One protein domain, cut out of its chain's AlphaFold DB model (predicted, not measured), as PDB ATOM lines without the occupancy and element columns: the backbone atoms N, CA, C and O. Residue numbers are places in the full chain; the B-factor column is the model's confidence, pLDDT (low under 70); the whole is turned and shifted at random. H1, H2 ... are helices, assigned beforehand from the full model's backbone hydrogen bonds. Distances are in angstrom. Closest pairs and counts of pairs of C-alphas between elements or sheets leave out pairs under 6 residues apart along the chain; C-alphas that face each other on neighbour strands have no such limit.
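AT A GLANCE: This is residues 2 to 111 of the 204 residues of an uncharacterized protein of Bradyrhizobiaceae bacterium (UniProt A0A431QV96). A long helix, H1, makes most of the length of an extended rod; the shorter H2 folds back beside its second half, and H3 turns again and runs along H2, so that the three helices run roughly along one axis with only part of their lengths side by side. The first half of H1, residues 2 to 24, sticks out at one end, and residues 102 to 111, mostly the end of H3, stick out at the other. The printed part has 110 residues with three named helices, in the order H1, H2, H3, and no named strand; the class is all helix. The whole is extended, with a radius of gyration of the C-alphas of 22.7 A, and spans 89 by 22 by 18 A.

IN THESE COORDINATES: H1, the longest helix, is residues 2 to 49, 70.1 A from first to last C-alpha; it begins with C-alpha 2 at (-67.854, 68.544, -1.871) and ends with C-alpha 49 at (-40.700, 5.690, 13.133). H3 is residues 83 to 110, 40.4 A long, and ends with C-alpha 110 at (-20.938, -2.697, 17.617). H2, between them in the chain, is residues 56 to 71 and 22.5 A long.

HOW THE PARTS SIT: H1 and H2 form a helical hairpin and only just touch, with 3 pairs of C-alphas within 8 A. Their closest C-alphas are those of Ile 32 and Leu 69, 6.8 A apart. H1 touches H2 with residues 32 to 36 alone, and H2 touches H1 with residues 66 to 69 alone. The two run opposite ways at a shallow tilt of 21 degrees. H2 and H3 form a second helical hairpin and touch with 15 pairs of C-alphas within 8 A; the closest are those of Ala 61 and Leu 90, 5.2 A apart. They too run opposite ways at a shallow tilt of 21 degrees, and H3 touches H2 with residues 83 to 94 alone. H1 and H3 are near each other, with 9 pairs of C-alphas within 10 A and no pair within 8 A. In H1, H2 and H3 every O i to N i+4 pair is within hydrogen-bond range.

THE WHOLE: The two C-alphas farthest apart are those of Asp 2 and Ala 111, 89.4 A. Without the stretches that stand free, the body has 77 residues and spans 41 by 20 by 15 A. The printed part has no cut. The link from H1 to H2, 6 residues, is short, and the link from H2 to H3, 11 residues, is long. The mean pLDDT of the printed part is 79.7; it is under 70 at residues 50 to 52, 72 to 81 and 108 to 111 of this predicted model.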
ATOM      1  N   ASP A   2     -69.015  69.057  -2.600       77.06
ATOM      2  CA  ASP A   2     -67.854  68.544  -1.871       77.06
ATOM      3  C   ASP A   2     -68.222  67.565  -0.750       77.06
ATOM      4  O   ASP A   2     -67.548  66.561  -0.570       77.06
ATOM      5  N   ILE A   3     -69.346  67.769  -0.054       79.69
ATOM      6  CA  ILE A   3     -69.787  66.894   1.054       79.69
ATOM      7  C   ILE A   3     -70.066  65.459   0.575       79.69
ATOM      8  O   ILE A   3     -69.712  64.498   1.253       79.69
ATOM      9  N   VAL A   4     -70.662  65.303  -0.610       82.56
ATOM     10  CA  VAL A   4     -70.946  63.982  -1.196       82.56
ATOM     11  C   VAL A   4     -69.649  63.300  -1.635       82.56
ATOM     12  O   VAL A   4     -69.486  62.100  -1.424       82.56
ATOM     13  N   LEU A   5     -68.698  64.067  -2.176       83.38
ATOM     14  CA  LEU A   5     -67.384  63.563  -2.571       83.38
ATOM     15  C   LEU A   5     -66.570  63.101  -1.348       83.38
ATOM     16  O   LEU A   5     -66.058  61.986  -1.351       83.38
ATOM     17  N   TYR A   6     -66.522  63.901  -0.275       87.06
ATOM     18  CA  TYR A   6     -65.893  63.528   1.000       87.06
ATOM     19  C   TYR A   6     -66.583  62.321   1.656       87.06
ATOM     20  O   TYR A   6     -65.912  61.431   2.187       87.06
ATOM     21  N   GLY A   7     -67.914  62.238   1.570       87.69
ATOM     22  CA  GLY A   7     -68.679  61.082   2.035       87.69
ATOM     23  C   GLY A   7     -68.322  59.798   1.279       87.69
ATOM     24  O   GLY A   7     -68.078  58.770   1.901       87.69
ATOM     25  N   MET A   8     -68.199  59.850  -0.051       86.38
ATOM     26  CA  MET A   8     -67.784  58.681  -0.836       86.38
ATOM     27  C   MET A   8     -66.326  58.276  -0.579       86.38
ATOM     28  O   MET A   8     -66.031  57.087  -0.483       86.38
ATOM     29  N   LEU A   9     -65.417  59.243  -0.430       88.88
ATOM     30  CA  LEU A   9     -63.991  58.983  -0.189       88.88
ATOM     31  C   LEU A   9     -63.741  58.328   1.175       88.88
ATOM     32  O   LEU A   9     -62.939  57.399   1.281       88.88
ATOM     33  N   THR A  10     -64.457  58.766   2.211       88.00
ATOM     34  CA  THR A  10     -64.380  58.151   3.546       88.00
ATOM     35  C   THR A  10     -64.954  56.736   3.553       88.00
ATOM     36  O   THR A  10     -64.368  55.842   4.166       88.00
ATOM     37  N   LEU A  11     -66.044  56.500   2.817       88.00
ATOM     38  CA  LEU A  11     -66.667  55.183   2.699       88.00
ATOM     39  C   LEU A  11     -65.769  54.198   1.930       88.00
ATOM     40  O   LEU A  11     -65.551  53.085   2.401       88.00
ATOM     41  N   LEU A  12     -65.148  54.636   0.829       89.31
ATOM     42  CA  LEU A  12     -64.141  53.855   0.099       89.31
ATOM     43  C   LEU A  12     -62.925  53.516   0.972       89.31
ATOM     44  O   LEU A  12     -62.490  52.363   0.993       89.31
ATOM     45  N   GLY A  13     -62.405  54.489   1.727       89.19
ATOM     46  CA  GLY A  13     -61.297  54.268   2.659       89.19
ATOM     47  C   GLY A  13     -61.639  53.247   3.749       89.19
ATOM     48  O   GLY A  13     -60.845  52.346   4.026       89.19
ATOM     49  N   ALA A  14     -62.847  53.330   4.315       86.81
ATOM     50  CA  ALA A  14     -63.332  52.368   5.300       86.81
ATOM     51  C   ALA A  14     -63.456  50.957   4.701       86.81
ATOM     52  O   ALA A  14     -62.958  49.997   5.290       86.81
ATOM     53  N   SER A  15     -64.048  50.815   3.511       81.31
ATOM     54  CA  SER A  15     -64.167  49.524   2.821       81.31
ATOM     55  C   SER A  15     -62.807  48.886   2.535       81.31
ATOM     56  O   SER A  15     -62.634  47.688   2.769       81.31
ATOM     57  N   PHE A  16     -61.823  49.677   2.095       88.12
ATOM     58  CA  PHE A  16     -60.464  49.191   1.845       88.12
ATOM     59  C   PHE A  16     -59.784  48.711   3.132       88.12
ATOM     60  O   PHE A  16     -59.157  47.652   3.152       88.12
ATOM     61  N   TYR A  17     -59.963  49.450   4.231       88.94
ATOM     62  CA  TYR A  17     -59.445  49.070   5.542       88.94
ATOM     63  C   TYR A  17     -60.068  47.764   6.060       88.94
ATOM     64  O   TYR A  17     -59.346  46.885   6.538       88.94
ATOM     65  N   PHE A  18     -61.388  47.590   5.921       82.31
ATOM     66  CA  PHE A  18     -62.060  46.343   6.295       82.31
ATOM     67  C   PHE A  18     -61.595  45.163   5.437       82.31
ATOM     68  O   PHE A  18     -61.250  44.120   5.990       82.31
ATOM     69  N   ALA A  19     -61.503  45.333   4.115       83.12
ATOM     70  CA  ALA A  19     -61.011  44.293   3.210       83.12
ATOM     71  C   ALA A  19     -59.566  43.877   3.542       83.12
ATOM     72  O   ALA A  19     -59.268  42.685   3.639       83.12
ATOM     73  N   TRP A  20     -58.686  44.848   3.802       82.88
ATOM     74  CA  TRP A  20     -57.304  44.609   4.222       82.88
ATOM     75  C   TRP A  20     -57.217  43.880   5.570       82.88
ATOM     76  O   TRP A  20     -56.483  42.899   5.712       82.88
ATOM     77  N   SER A  21     -57.998  44.320   6.559       77.88
ATOM     78  CA  SER A  21     -58.054  43.704   7.889       77.88
ATOM     79  C   SER A  21     -58.561  42.257   7.826       77.88
ATOM     80  O   SER A  21     -57.957  41.353   8.413       77.88
ATOM     81  N   CYS A  22     -59.612  42.002   7.040       74.19
ATOM     82  CA  CYS A  22     -60.130  40.661   6.783       74.19
ATOM     83  C   CYS A  22     -59.100  39.773   6.074       74.19
ATOM     84  O   CYS A  22     -58.898  38.635   6.500       74.19
ATOM     85  N   GLY A  23     -58.404  40.289   5.054       73.50
ATOM     86  CA  GLY A  23     -57.349  39.562   4.342       73.50
ATOM     87  C   GLY A  23     -56.181  39.172   5.252       73.50
ATOM     88  O   GLY A  23     -55.775  38.010   5.286       73.50
ATOM     89  N   ARG A  24     -55.698  40.109   6.078       78.75
ATOM     90  CA  ARG A  24     -54.639  39.855   7.068       78.75
ATOM     91  C   ARG A  24     -55.064  38.817   8.112       78.75
ATOM     92  O   ARG A  24     -54.280  37.940   8.471       78.75
ATOM     93  N   SER A  25     -56.309  38.897   8.582       72.81
ATOM     94  CA  SER A  25     -56.887  37.925   9.519       72.81
ATOM     95  C   SER A  25     -56.995  36.526   8.900       72.81
ATOM     96  O   SER A  25     -56.625  35.533   9.531       72.81
ATOM     97  N   TYR A  26     -57.422  36.436   7.637       73.44
ATOM     98  CA  TYR A  26     -57.503  35.176   6.897       73.44
ATOM     99  C   TYR A  26     -56.124  34.527   6.723       73.44
ATOM    100  O   TYR A  26     -55.960  33.343   7.016       73.44
ATOM    101  N   GLN A  27     -55.113  35.310   6.338       77.25
ATOM    102  CA  GLN A  27     -53.739  34.826   6.196       77.25
ATOM    103  C   GLN A  27     -53.161  34.318   7.527       77.25
ATOM    104  O   GLN A  27     -52.525  33.265   7.564       77.25
ATOM    105  N   ALA A  28     -53.415  35.020   8.637       74.38
ATOM    106  CA  ALA A  28     -52.968  34.594   9.963       74.38
ATOM    107  C   ALA A  28     -53.613  33.265  10.395       74.38
ATOM    108  O   ALA A  28     -52.916  32.372  10.880       74.38
ATOM    109  N   ARG A  29     -54.922  33.104  10.161       77.00
ATOM    110  CA  ARG A  29     -55.650  31.851  10.432       77.00
ATOM    111  C   ARG A  29     -55.173  30.700   9.546       77.00
ATOM    112  O   ARG A  29     -55.010  29.587  10.037       77.00
ATOM    113  N   GLY A  30     -54.914  30.969   8.265       79.12
ATOM    114  CA  GLY A  30     -54.349  29.990   7.333       79.12
ATOM    115  C   GLY A  30     -52.959  29.514   7.761       79.12
ATOM    116  O   GLY A  30     -52.682  28.320   7.733       79.12
ATOM    117  N   ARG A  31     -52.116  30.430   8.251       81.00
ATOM    118  CA  ARG A  31     -50.787  30.111   8.791       81.00
ATOM    119  C   ARG A  31     -50.859  29.195  10.016       81.00
ATOM    120  O   ARG A  31     -50.112  28.227  10.076       81.00
ATOM    121  N   ILE A  32     -51.751  29.478  10.969       81.81
ATOM    122  CA  ILE A  32     -51.933  28.648  12.176       81.81
ATOM    123  C   ILE A  32     -52.400  27.239  11.796       81.81
ATOM    124  O   ILE A  32     -51.784  26.270  12.227       81.81
ATOM    125  N   ARG A  33     -53.402  27.124  10.912       82.94
ATOM    126  CA  ARG A  33     -53.858  25.822  10.392       82.94
ATOM    127  C   ARG A  33     -52.750  25.043   9.688       82.94
ATOM    128  O   ARG A  33     -52.646  23.841   9.880       82.94
ATOM    129  N   GLY A  34     -51.914  25.716   8.896       83.12
ATOM    130  CA  GLY A  34     -50.771  25.069   8.244       83.12
ATOM    131  C   GLY A  34     -49.763  24.502   9.249       83.12
ATOM    132  O   GLY A  34     -49.237  23.413   9.048       83.12
ATOM    133  N   ILE A  35     -49.530  25.209  10.359       84.75
ATOM    134  CA  ILE A  35     -48.650  24.739  11.438       84.75
ATOM    135  C   ILE A  35     -49.286  23.563  12.188       84.75
ATOM    136  O   ILE A  35     -48.594  22.592  12.478       84.75
ATOM    137  N   GLU A  36     -50.586  23.620  12.482       85.31
ATOM    138  CA  GLU A  36     -51.318  22.505  13.102       85.31
ATOM    139  C   GLU A  36     -51.232  21.231  12.258       85.31
ATOM    140  O   GLU A  36     -50.948  20.158  12.792       85.31
ATOM    141  N   GLU A  37     -51.412  21.359  10.943       87.12
ATOM    142  CA  GLU A  37     -51.331  20.237  10.012       87.12
ATOM    143  C   GLU A  37     -49.917  19.646   9.958       87.12
ATOM    144  O   GLU A  37     -49.742  18.442  10.130       87.12
ATOM    145  N   ALA A  38     -48.888  20.491   9.846       86.31
ATOM    146  CA  ALA A  38     -47.497  20.039   9.854       86.31
ATOM    147  C   ALA A  38     -47.123  19.325  11.168       86.31
ATOM    148  O   ALA A  38     -46.446  18.298  11.159       86.31
ATOM    149  N   VAL A  39     -47.584  19.833  12.317       85.25
ATOM    150  CA  VAL A  39     -47.358  19.192  13.625       85.25
ATOM    151  C   VAL A  39     -48.086  17.851  13.716       85.25
ATOM    152  O   VAL A  39     -47.548  16.904  14.294       85.25
ATOM    153  N   ARG A  40     -49.284  17.743  13.135       85.25
ATOM    154  CA  ARG A  40     -50.045  16.492  13.070       85.25
ATOM    155  C   ARG A  40     -49.325  15.445  12.226       85.25
ATOM    156  O   ARG A  40     -49.162  14.317  12.682       85.25
ATOM    157  N   GLU A  41     -48.853  15.813  11.039       85.56
ATOM    158  CA  GLU A  41     -48.066  14.916  10.186       85.56
ATOM    159  C   GLU A  41     -46.776  14.464  10.882       85.56
ATOM    160  O   GLU A  41     -46.448  13.278  10.857       85.56
ATOM    161  N   LEU A  42     -46.096  15.369  11.596       82.88
ATOM    162  CA  LEU A  42     -44.939  15.016  12.421       82.88
ATOM    163  C   LEU A  42     -45.302  14.008  13.516       82.88
ATOM    164  O   LEU A  42     -44.549  13.067  13.737       82.88
ATOM    165  N   GLN A  43     -46.442  14.165  14.195       82.75
ATOM    166  CA  GLN A  43     -46.903  13.201  15.202       82.75
ATOM    167  C   GLN A  43     -47.178  11.821  14.610       82.75
ATOM    168  O   GLN A  43     -46.791  10.816  15.207       82.75
ATOM    169  N   VAL A  44     -47.798  11.770  13.431       83.69
ATOM    170  CA  VAL A  44     -48.037  10.515  12.711       83.69
ATOM    171  C   VAL A  44     -46.709   9.868  12.306       83.69
ATOM    172  O   VAL A  44     -46.505   8.687  12.583       83.69
ATOM    173  N   GLY A  45     -45.777  10.637  11.737       80.12
ATOM    174  CA  GLY A  45     -44.445  10.146  11.369       80.12
ATOM    175  C   GLY A  45     -43.617   9.691  12.577       80.12
ATOM    176  O   GLY A  45     -42.924   8.677  12.525       80.12
ATOM    177  N   MET A  46     -43.726  10.393  13.705       79.38
ATOM    178  CA  MET A  46     -43.117   9.981  14.969       79.38
ATOM    179  C   MET A  46     -43.680   8.642  15.441       79.38
ATOM    180  O   MET A  46     -42.903   7.758  15.776       79.38
ATOM    181  N   ALA A  47     -45.002   8.464  15.426       76.75
ATOM    182  CA  ALA A  47     -45.631   7.213  15.841       76.75
ATOM    183  C   ALA A  47     -45.252   6.021  14.942       76.75
ATOM    184  O   ALA A  47     -45.207   4.891  15.425       76.75
ATOM    185  N   SER A  48     -44.958   6.250  13.656       76.06
ATOM    186  CA  SER A  48     -44.512   5.187  12.746       76.06
ATOM    187  C   SER A  48     -43.017   4.868  12.850       76.06
ATOM    188  O   SER A  48     -42.631   3.721  12.640       76.06
ATOM    189  N   HIS A  49     -42.162   5.857  13.134       71.56
ATOM    190  CA  HIS A  49     -40.700   5.690  13.133       71.56
ATOM    191  C   HIS A  49     -40.083   5.485  14.519       71.56
ATOM    192  O   HIS A  49     -39.048   4.824  14.640       71.56
ATOM    193  N   LEU A  50     -40.697   6.027  15.570       68.38
ATOM    194  CA  LEU A  50     -40.293   5.774  16.944       68.38
ATOM    195  C   LEU A  50     -40.964   4.472  17.381       68.38
ATOM    196  O   LEU A  50     -42.162   4.423  17.628       68.38
ATOM    197  N   ALA A  51     -40.183   3.403  17.526       63.41
ATOM    198  CA  ALA A  51     -40.664   2.117  18.045       63.41
ATOM    199  C   ALA A  51     -41.102   2.175  19.530       63.41
ATOM    200  O   ALA A  51     -41.322   1.145  20.162       63.41
ATOM    201  N   SER A  52     -41.143   3.363  20.138       66.69
ATOM    202  CA  SER A  52     -41.345   3.602  21.566       66.69
ATOM    203  C   SER A  52     -42.147   4.881  21.774       66.69
ATOM    204  O   SER A  52     -42.121   5.781  20.935       66.69
ATOM    205  N   THR A  53     -42.815   4.983  22.924       72.69
ATOM    206  CA  THR A  53     -43.500   6.207  23.349       72.69
ATOM    207  C   THR A  53     -42.532   7.399  23.295       72.69
ATOM    208  O   THR A  53     -41.422   7.273  23.817       72.69
ATOM    209  N   PRO A  54     -42.920   8.549  22.702       74.69
ATOM    210  CA  PRO A  54     -42.053   9.722  22.614       74.69
ATOM    211  C   PRO A  54     -41.552  10.146  23.994       74.69
ATOM    212  O   PRO A  54     -42.317  10.100  24.962       74.69
ATOM    213  N   GLY A  55     -40.297  10.593  24.081       79.50
ATOM    214  CA  GLY A  55     -39.713  11.096  25.325       79.50
ATOM    215  C   GLY A  55     -40.544  12.220  25.957       79.50
ATOM    216  O   GLY A  55     -41.275  12.942  25.270       79.50
ATOM    217  N   ALA A  56     -40.431  12.379  27.279       84.38
ATOM    218  CA  ALA A  56     -41.190  13.376  28.039       84.38
ATOM    219  C   ALA A  56     -41.015  14.802  27.482       84.38
ATOM    220  O   ALA A  56     -41.970  15.576  27.462       84.38
ATOM    221  N   ASP A  57     -39.832  15.122  26.953       84.31
ATOM    222  CA  ASP A  57     -39.524  16.430  26.371       84.31
ATOM    223  C   ASP A  57     -40.305  16.704  25.081       84.31
ATOM    224  O   ASP A  57     -40.864  17.789  24.920       84.31
ATOM    225  N   ILE A  58     -40.451  15.700  24.206       86.56
ATOM    226  CA  ILE A  58     -41.277  15.796  22.993       86.56
ATOM    227  C   ILE A  58     -42.748  15.971  23.381       86.56
ATOM    228  O   ILE A  58     -43.436  16.839  22.843       86.56
ATOM    229  N   GLN A  59     -43.236  15.191  24.350       87.19
ATOM    230  CA  GLN A  59     -44.623  15.297  24.816       87.19
ATOM    231  C   GLN A  59     -44.917  16.671  25.434       87.19
ATOM    232  O   GLN A  59     -45.954  17.276  25.151       87.19
ATOM    233  N   ASN A  60     -43.991  17.197  26.238       87.69
ATOM    234  CA  ASN A  60     -44.101  18.520  26.845       87.69
ATOM    235  C   ASN A  60     -44.059  19.632  25.788       87.69
ATOM    236  O   ASN A  60     -44.876  20.557  25.846       87.69
ATOM    237  N   ALA A  61     -43.170  19.530  24.796       87.81
ATOM    238  CA  ALA A  61     -43.087  20.473  23.683       87.81
ATOM    239  C   ALA A  61     -44.377  20.480  22.849       87.81
ATOM    240  O   ALA A  61     -44.952  21.545  22.615       87.81
ATOM    241  N   LEU A  62     -44.899  19.300  22.490       87.62
ATOM    242  CA  LEU A  62     -46.166  19.153  21.769       87.62
ATOM    243  C   LEU A  62     -47.352  19.718  22.554       87.62
ATOM    244  O   LEU A  62     -48.183  20.421  21.985       87.62
ATOM    245  N   LYS A  63     -47.425  19.455  23.864       88.69
ATOM    246  CA  LYS A  63     -48.492  19.965  24.737       88.69
ATOM    247  C   LYS A  63     -48.456  21.488  24.868       88.69
ATOM    248  O   LYS A  63     -49.501  22.134  24.921       88.69
ATOM    249  N   ASN A  64     -47.263  22.074  24.942       87.56
ATOM    250  CA  ASN A  64     -47.104  23.525  25.011       87.56
ATOM    251  C   ASN A  64     -47.431  24.192  23.669       87.56
ATOM    252  O   ASN A  64     -48.097  25.230  23.656       87.56
ATOM    253  N   LEU A  65     -47.032  23.574  22.555       86.81
ATOM    254  CA  LEU A  65     -47.343  24.040  21.208       86.81
ATOM    255  C   LEU A  65     -48.848  23.966  20.915       86.81
ATOM    256  O   LEU A  65     -49.425  24.964  20.497       86.81
ATOM    257  N   SER A  66     -49.510  22.843  21.216       85.50
ATOM    258  CA  SER A  66     -50.957  22.684  21.007       85.50
ATOM    259  C   SER A  66     -51.779  23.652  21.859       85.50
ATOM    260  O   SER A  66     -52.717  24.273  21.359       85.50
ATOM    261  N   ARG A  67     -51.382  23.869  23.121       85.69
ATOM    262  CA  ARG A  67     -51.990  24.892  23.983       85.69
ATOM    263  C   ARG A  67     -51.865  26.285  23.363       85.69
ATOM    264  O   ARG A  67     -52.819  27.057  23.408       85.69
ATOM    265  N   MET A  68     -50.702  26.614  22.804       82.75
ATOM    266  CA  MET A  68     -50.459  27.933  22.221       82.75
ATOM    267  C   MET A  68     -51.206  28.138  20.900       82.75
ATOM    268  O   MET A  68     -51.741  29.223  20.675       82.75
ATOM    269  N   LEU A  69     -51.295  27.102  20.063       81.12
ATOM    270  CA  LEU A  69     -52.066  27.123  18.818       81.12
ATOM    271  C   LEU A  69     -53.563  27.308  19.106       81.12
ATOM    272  O   LEU A  69     -54.170  28.224  18.553       81.12
ATOM    273  N   ALA A  70     -54.123  26.590  20.086       79.44
ATOM    274  CA  ALA A  70     -55.517  26.769  20.507       79.44
ATOM    275  C   ALA A  70     -55.822  28.208  20.984       79.44
ATOM    276  O   ALA A  70     -56.864  28.777  20.658       79.44
ATOM    277  N   GLN A  71     -54.880  28.826  21.708       76.62
ATOM    278  CA  GLN A  71     -54.982  30.205  22.208       76.62
ATOM    279  C   GLN A  71     -54.722  31.282  21.138       76.62
ATOM    280  O   GLN A  71     -54.999  32.457  21.372       76.62
ATOM    281  N   SER A  72     -54.180  30.919  19.973       66.12
ATOM    282  CA  SER A  72     -53.840  31.863  18.894       66.12
ATOM    283  C   SER A  72     -55.033  32.275  18.017       66.12
ATOM    284  O   SER A  72     -54.901  33.133  17.146       66.12
ATOM    285  N   SER A  73     -56.211  31.712  18.295       56.84
ATOM    286  CA  SER A  73     -57.494  32.012  17.646       56.84
ATOM    287  C   SER A  73     -58.013  33.436  17.918       56.84
ATOM    288  O   SER A  73     -58.873  33.930  17.185       56.84
ATOM    289  N   GLU A  74     -57.493  34.106  18.952       58.66
ATOM    290  CA  GLU A  74     -57.864  35.472  19.336       58.66
ATOM    291  C   GLU A  74     -56.907  36.529  18.749       58.66
ATOM    292  O   GLU A  74     -55.696  36.299  18.668       58.66
ATOM    293  N   PRO A  75     -57.407  37.720  18.357       50.53
ATOM    294  CA  PRO A  75     -56.581  38.796  17.813       50.53
ATOM    295  C   PRO A  75     -55.597  39.316  18.874       50.53
ATOM    296  O   PRO A  75     -55.922  40.154  19.716       50.53
ATOM    297  N   ARG A  76     -54.363  38.804  18.840       56.12
ATOM    298  CA  ARG A  76     -53.314  39.150  19.805       56.12
ATOM    299  C   ARG A  76     -52.640  40.479  19.459       56.12
ATOM    300  O   ARG A  76     -52.092  40.649  18.377       56.12
ATOM    301  N   ARG A  77     -52.597  41.384  20.445       51.38
ATOM    302  CA  ARG A  77     -51.850  42.661  20.438       51.38
ATOM    303  C   ARG A  77     -50.361  42.532  20.830       51.38
ATOM    304  O   ARG A  77     -49.740  43.540  21.144       51.38
ATOM    305  N   ARG A  78     -49.784  41.324  20.898       55.16
ATOM    306  CA  ARG A  78     -48.417  41.126  21.429       55.16
ATOM    307  C   ARG A  78     -47.333  41.218  20.354       55.16
ATOM    308  O   ARG A  78     -47.497  40.711  19.252       55.16
ATOM    309  N   GLU A  79     -46.222  41.825  20.755       57.03
ATOM    310  CA  GLU A  79     -45.066  42.245  19.952       57.03
ATOM    311  C   GLU A  79     -44.149  41.089  19.501       57.03
ATOM    312  O   GLU A  79     -43.259  41.284  18.681       57.03
ATOM    313  N   THR A  80     -44.357  39.863  19.994       63.19
ATOM    314  CA  THR A  80     -43.526  38.702  19.628       63.19
ATOM    315  C   THR A  80     -44.357  37.421  19.600       63.19
ATOM    316  O   THR A  80     -45.049  37.088  20.566       63.19
ATOM    317  N   ASP A  81     -44.313  36.715  18.472       69.19
ATOM    318  CA  ASP A  81     -44.992  35.436  18.250       69.19
ATOM    319  C   ASP A  81     -44.185  34.305  18.926       69.19
ATOM    320  O   ASP A  81     -43.025  34.112  18.562       69.19
ATOM    321  N   PRO A  82     -44.730  33.574  19.922       80.06
ATOM    322  CA  PRO A  82     -44.017  32.491  20.608       80.06
ATOM    323  C   PRO A  82     -44.048  31.160  19.837       80.06
ATOM    324  O   PRO A  82     -43.430  30.189  20.263       80.06
ATOM    325  N   ILE A  83     -44.788  31.068  18.727       82.06
ATOM    326  CA  ILE A  83     -44.918  29.819  17.961       82.06
ATOM    327  C   ILE A  83     -43.568  29.351  17.378       82.06
ATOM    328  O   ILE A  83     -43.248  28.173  17.538       82.06
ATOM    329  N   PRO A  84     -42.727  30.217  16.772       84.38
ATOM    330  CA  PRO A  84     -41.427  29.807  16.242       84.38
ATOM    331  C   PRO A  84     -40.479  29.235  17.303       84.38
ATOM    332  O   PRO A  84     -39.773  28.268  17.029       84.38
ATOM    333  N   SER A  85     -40.477  29.782  18.525       86.06
ATOM    334  CA  SER A  85     -39.625  29.260  19.601       86.06
ATOM    335  C   SER A  85     -40.118  27.907  20.114       86.06
ATOM    336  O   SER A  85     -39.306  27.025  20.378       86.06
ATOM    337  N   LEU A  86     -41.435  27.691  20.189       86.75
ATOM    338  CA  LEU A  86     -42.004  26.387  20.545       86.75
ATOM    339  C   LEU A  86     -41.729  25.323  19.473       86.75
ATOM    340  O   LEU A  86     -41.439  24.178  19.818       86.75
ATOM    341  N   LEU A  87     -41.763  25.695  18.190       87.00
ATOM    342  CA  LEU A  87     -41.366  24.813  17.087       87.00
ATOM    343  C   LEU A  87     -39.876  24.457  17.150       87.00
ATOM    344  O   LEU A  87     -39.520  23.302  16.930       87.00
ATOM    345  N   TRP A  88     -39.015  25.413  17.504       88.31
ATOM    346  CA  TRP A  88     -37.590  25.155  17.715       88.31
ATOM    347  C   TRP A  88     -37.348  24.146  18.841       88.31
ATOM    348  O   TRP A  88     -36.595  23.191  18.665       88.31
ATOM    349  N   VAL A  89     -38.029  24.316  19.981       89.62
ATOM    350  CA  VAL A  89     -37.944  23.386  21.120       89.62
ATOM    351  C   VAL A  89     -38.417  21.984  20.726       89.62
ATOM    352  O   VAL A  89     -37.756  21.004  21.062       89.62
ATOM    353  N   LEU A  90     -39.520  21.882  19.975       89.62
ATOM    354  CA  LEU A  90     -40.001  20.602  19.450       89.62
ATOM    355  C   LEU A  90     -38.966  19.943  18.525       89.62
ATOM    356  O   LEU A  90     -38.690  18.754  18.669       89.62
ATOM    357  N   GLY A  91     -38.383  20.710  17.600       88.06
ATOM    358  CA  GLY A  91     -37.367  20.217  16.670       88.06
ATOM    359  C   GLY A  91     -36.097  19.737  17.373       88.06
ATOM    360  O   GLY A  91     -35.581  18.674  17.040       88.06
ATOM    361  N   ALA A  92     -35.626  20.473  18.384       89.81
ATOM    362  CA  ALA A  92     -34.468  20.086  19.186       89.81
ATOM    363  C   ALA A  92     -34.714  18.775  19.952       89.81
ATOM    364  O   ALA A  92     -33.891  17.864  19.889       89.81
ATOM    365  N   ALA A  93     -35.873  18.649  20.612       89.06
ATOM    366  CA  ALA A  93     -36.245  17.433  21.334       89.06
ATOM    367  C   ALA A  93     -36.371  16.218  20.398       89.06
ATOM    368  O   ALA A  93     -35.941  15.118  20.741       89.06
ATOM    369  N   LEU A  94     -36.925  16.416  19.197       86.88
ATOM    370  CA  LEU A  94     -37.020  15.367  18.185       86.88
ATOM    371  C   LEU A  94     -35.638  14.939  17.670       86.88
ATOM    372  O   LEU A  94     -35.367  13.745  17.560       86.88
ATOM    373  N   GLY A  95     -34.766  15.904  17.373       86.00
ATOM    374  CA  GLY A  95     -33.410  15.644  16.892       86.00
ATOM    375  C   GLY A  95     -32.581  14.833  17.886       86.00
ATOM    376  O   GLY A  95     -31.936  13.861  17.489       86.00
ATOM    377  N   GLU A  96     -32.655  15.182  19.171       88.12
ATOM    378  CA  GLU A  96     -31.969  14.457  20.244       88.12
ATOM    379  C   GLU A  96     -32.467  13.011  20.356       88.12
ATOM    380  O   GLU A  96     -31.676  12.070  20.409       88.12
ATOM    381  N   GLU A  97     -33.784  12.802  20.306       84.75
ATOM    382  CA  GLU A  97     -34.357  11.461  20.408       84.75
ATOM    383  C   GLU A  97     -34.001  10.590  19.191       84.75
ATOM    384  O   GLU A  97     -33.629   9.420  19.339       84.75
ATOM    385  N   CYS A  98     -34.021  11.161  17.984       83.56
ATOM    386  CA  CYS A  98     -33.542  10.485  16.779       83.56
ATOM    387  C   CYS A  98     -32.052  10.124  16.877       83.56
ATOM    388  O   CYS A  98     -31.665   9.005  16.519       83.56
ATOM    389  N   TRP A  99     -31.216  11.034  17.389       85.62
ATOM    390  CA  TRP A  99     -29.799  10.769  17.619       85.62
ATOM    391  C   TRP A  99     -29.600   9.640  18.630       85.62
ATOM    392  O   TRP A  99     -28.866   8.696  18.345       85.62
ATOM    393  N   ARG A 100     -30.308   9.667  19.763       84.06
ATOM    394  CA  ARG A 100     -30.241   8.642  20.813       84.06
ATOM    395  C   ARG A 100     -30.592   7.255  20.279       84.06
ATOM    396  O   ARG A 100     -29.889   6.281  20.563       84.06
ATOM    397  N   ILE A 101     -31.647   7.153  19.470       81.94
ATOM    398  CA  ILE A 101     -32.069   5.893  18.841       81.94
ATOM    399  C   ILE A 101     -31.012   5.402  17.849       81.94
ATOM    400  O   ILE A 101     -30.615   4.233  17.903       81.94
ATOM    401  N   GLY A 102     -30.524   6.284  16.972       81.62
ATOM    402  CA  GLY A 102     -29.488   5.957  15.992       81.62
ATOM    403  C   GLY A 102     -28.170   5.545  16.648       81.62
ATOM    404  O   GLY A 102     -27.573   4.533  16.277       81.62
ATOM    405  N   HIS A 103     -27.755   6.273  17.683       83.75
ATOM    406  CA  HIS A 103     -26.568   5.984  18.472       83.75
ATOM    407  C   HIS A 103     -26.704   4.642  19.192       83.75
ATOM    408  O   HIS A 103     -25.840   3.784  19.041       83.75
ATOM    409  N   GLY A 104     -27.820   4.394  19.883       79.94
ATOM    410  CA  GLY A 104     -28.081   3.118  20.551       79.94
ATOM    411  C   GLY A 104     -28.129   1.933  19.581       79.94
ATOM    412  O   GLY A 104     -27.618   0.856  19.885       79.94
ATOM    413  N   ALA A 105     -28.690   2.108  18.382       77.38
ATOM    414  CA  ALA A 105     -28.632   1.097  17.327       77.38
ATOM    415  C   ALA A 105     -27.194   0.860  16.834       77.38
ATOM    416  O   ALA A 105     -26.791  -0.288  16.649       77.38
ATOM    417  N   GLY A 106     -26.402   1.922  16.672       75.06
ATOM    418  CA  GLY A 106     -24.987   1.842  16.317       75.06
ATOM    419  C   GLY A 106     -24.144   1.141  17.383       75.06
ATOM    420  O   GLY A 106     -23.340   0.273  17.049       75.06
ATOM    421  N   VAL A 107     -24.371   1.455  18.659       77.19
ATOM    422  CA  VAL A 107     -23.725   0.795  19.799       77.19
ATOM    423  C   VAL A 107     -24.117  -0.675  19.844       77.19
ATOM    424  O   VAL A 107     -23.229  -1.511  19.900       77.19
ATOM    425  N   ARG A 108     -25.402  -1.029  19.711       67.12
ATOM    426  CA  ARG A 108     -25.846  -2.437  19.684       67.12
ATOM    427  C   ARG A 108     -25.282  -3.229  18.507       67.12
ATOM    428  O   ARG A 108     -24.926  -4.383  18.678       67.12
ATOM    429  N   ARG A 109     -25.149  -2.613  17.326       66.06
ATOM    430  CA  ARG A 109     -24.468  -3.235  16.173       66.06
ATOM    431  C   ARG A 109     -22.967  -3.418  16.399       66.06
ATOM    432  O   ARG A 109     -22.348  -4.241  15.732       66.06
ATOM    433  N   LYS A 110     -22.364  -2.619  17.283       66.19
ATOM    434  CA  LYS A 110     -20.938  -2.697  17.617       66.19
ATOM    435  C   LYS A 110     -20.649  -3.530  18.868       66.19
ATOM    436  O   LYS A 110     -19.521  -4.006  18.989       66.19
ATOM    437  N   ALA A 111     -21.631  -3.705  19.751       65.38
ATOM    438  CA  ALA A 111     -21.516  -4.451  20.993       65.38
ATOM    439  C   ALA A 111     -21.329  -5.950  20.697       65.38
ATOM    440  O   ALA A 111     -22.036  -6.490  19.843       65.38
TER     441      ALA A 111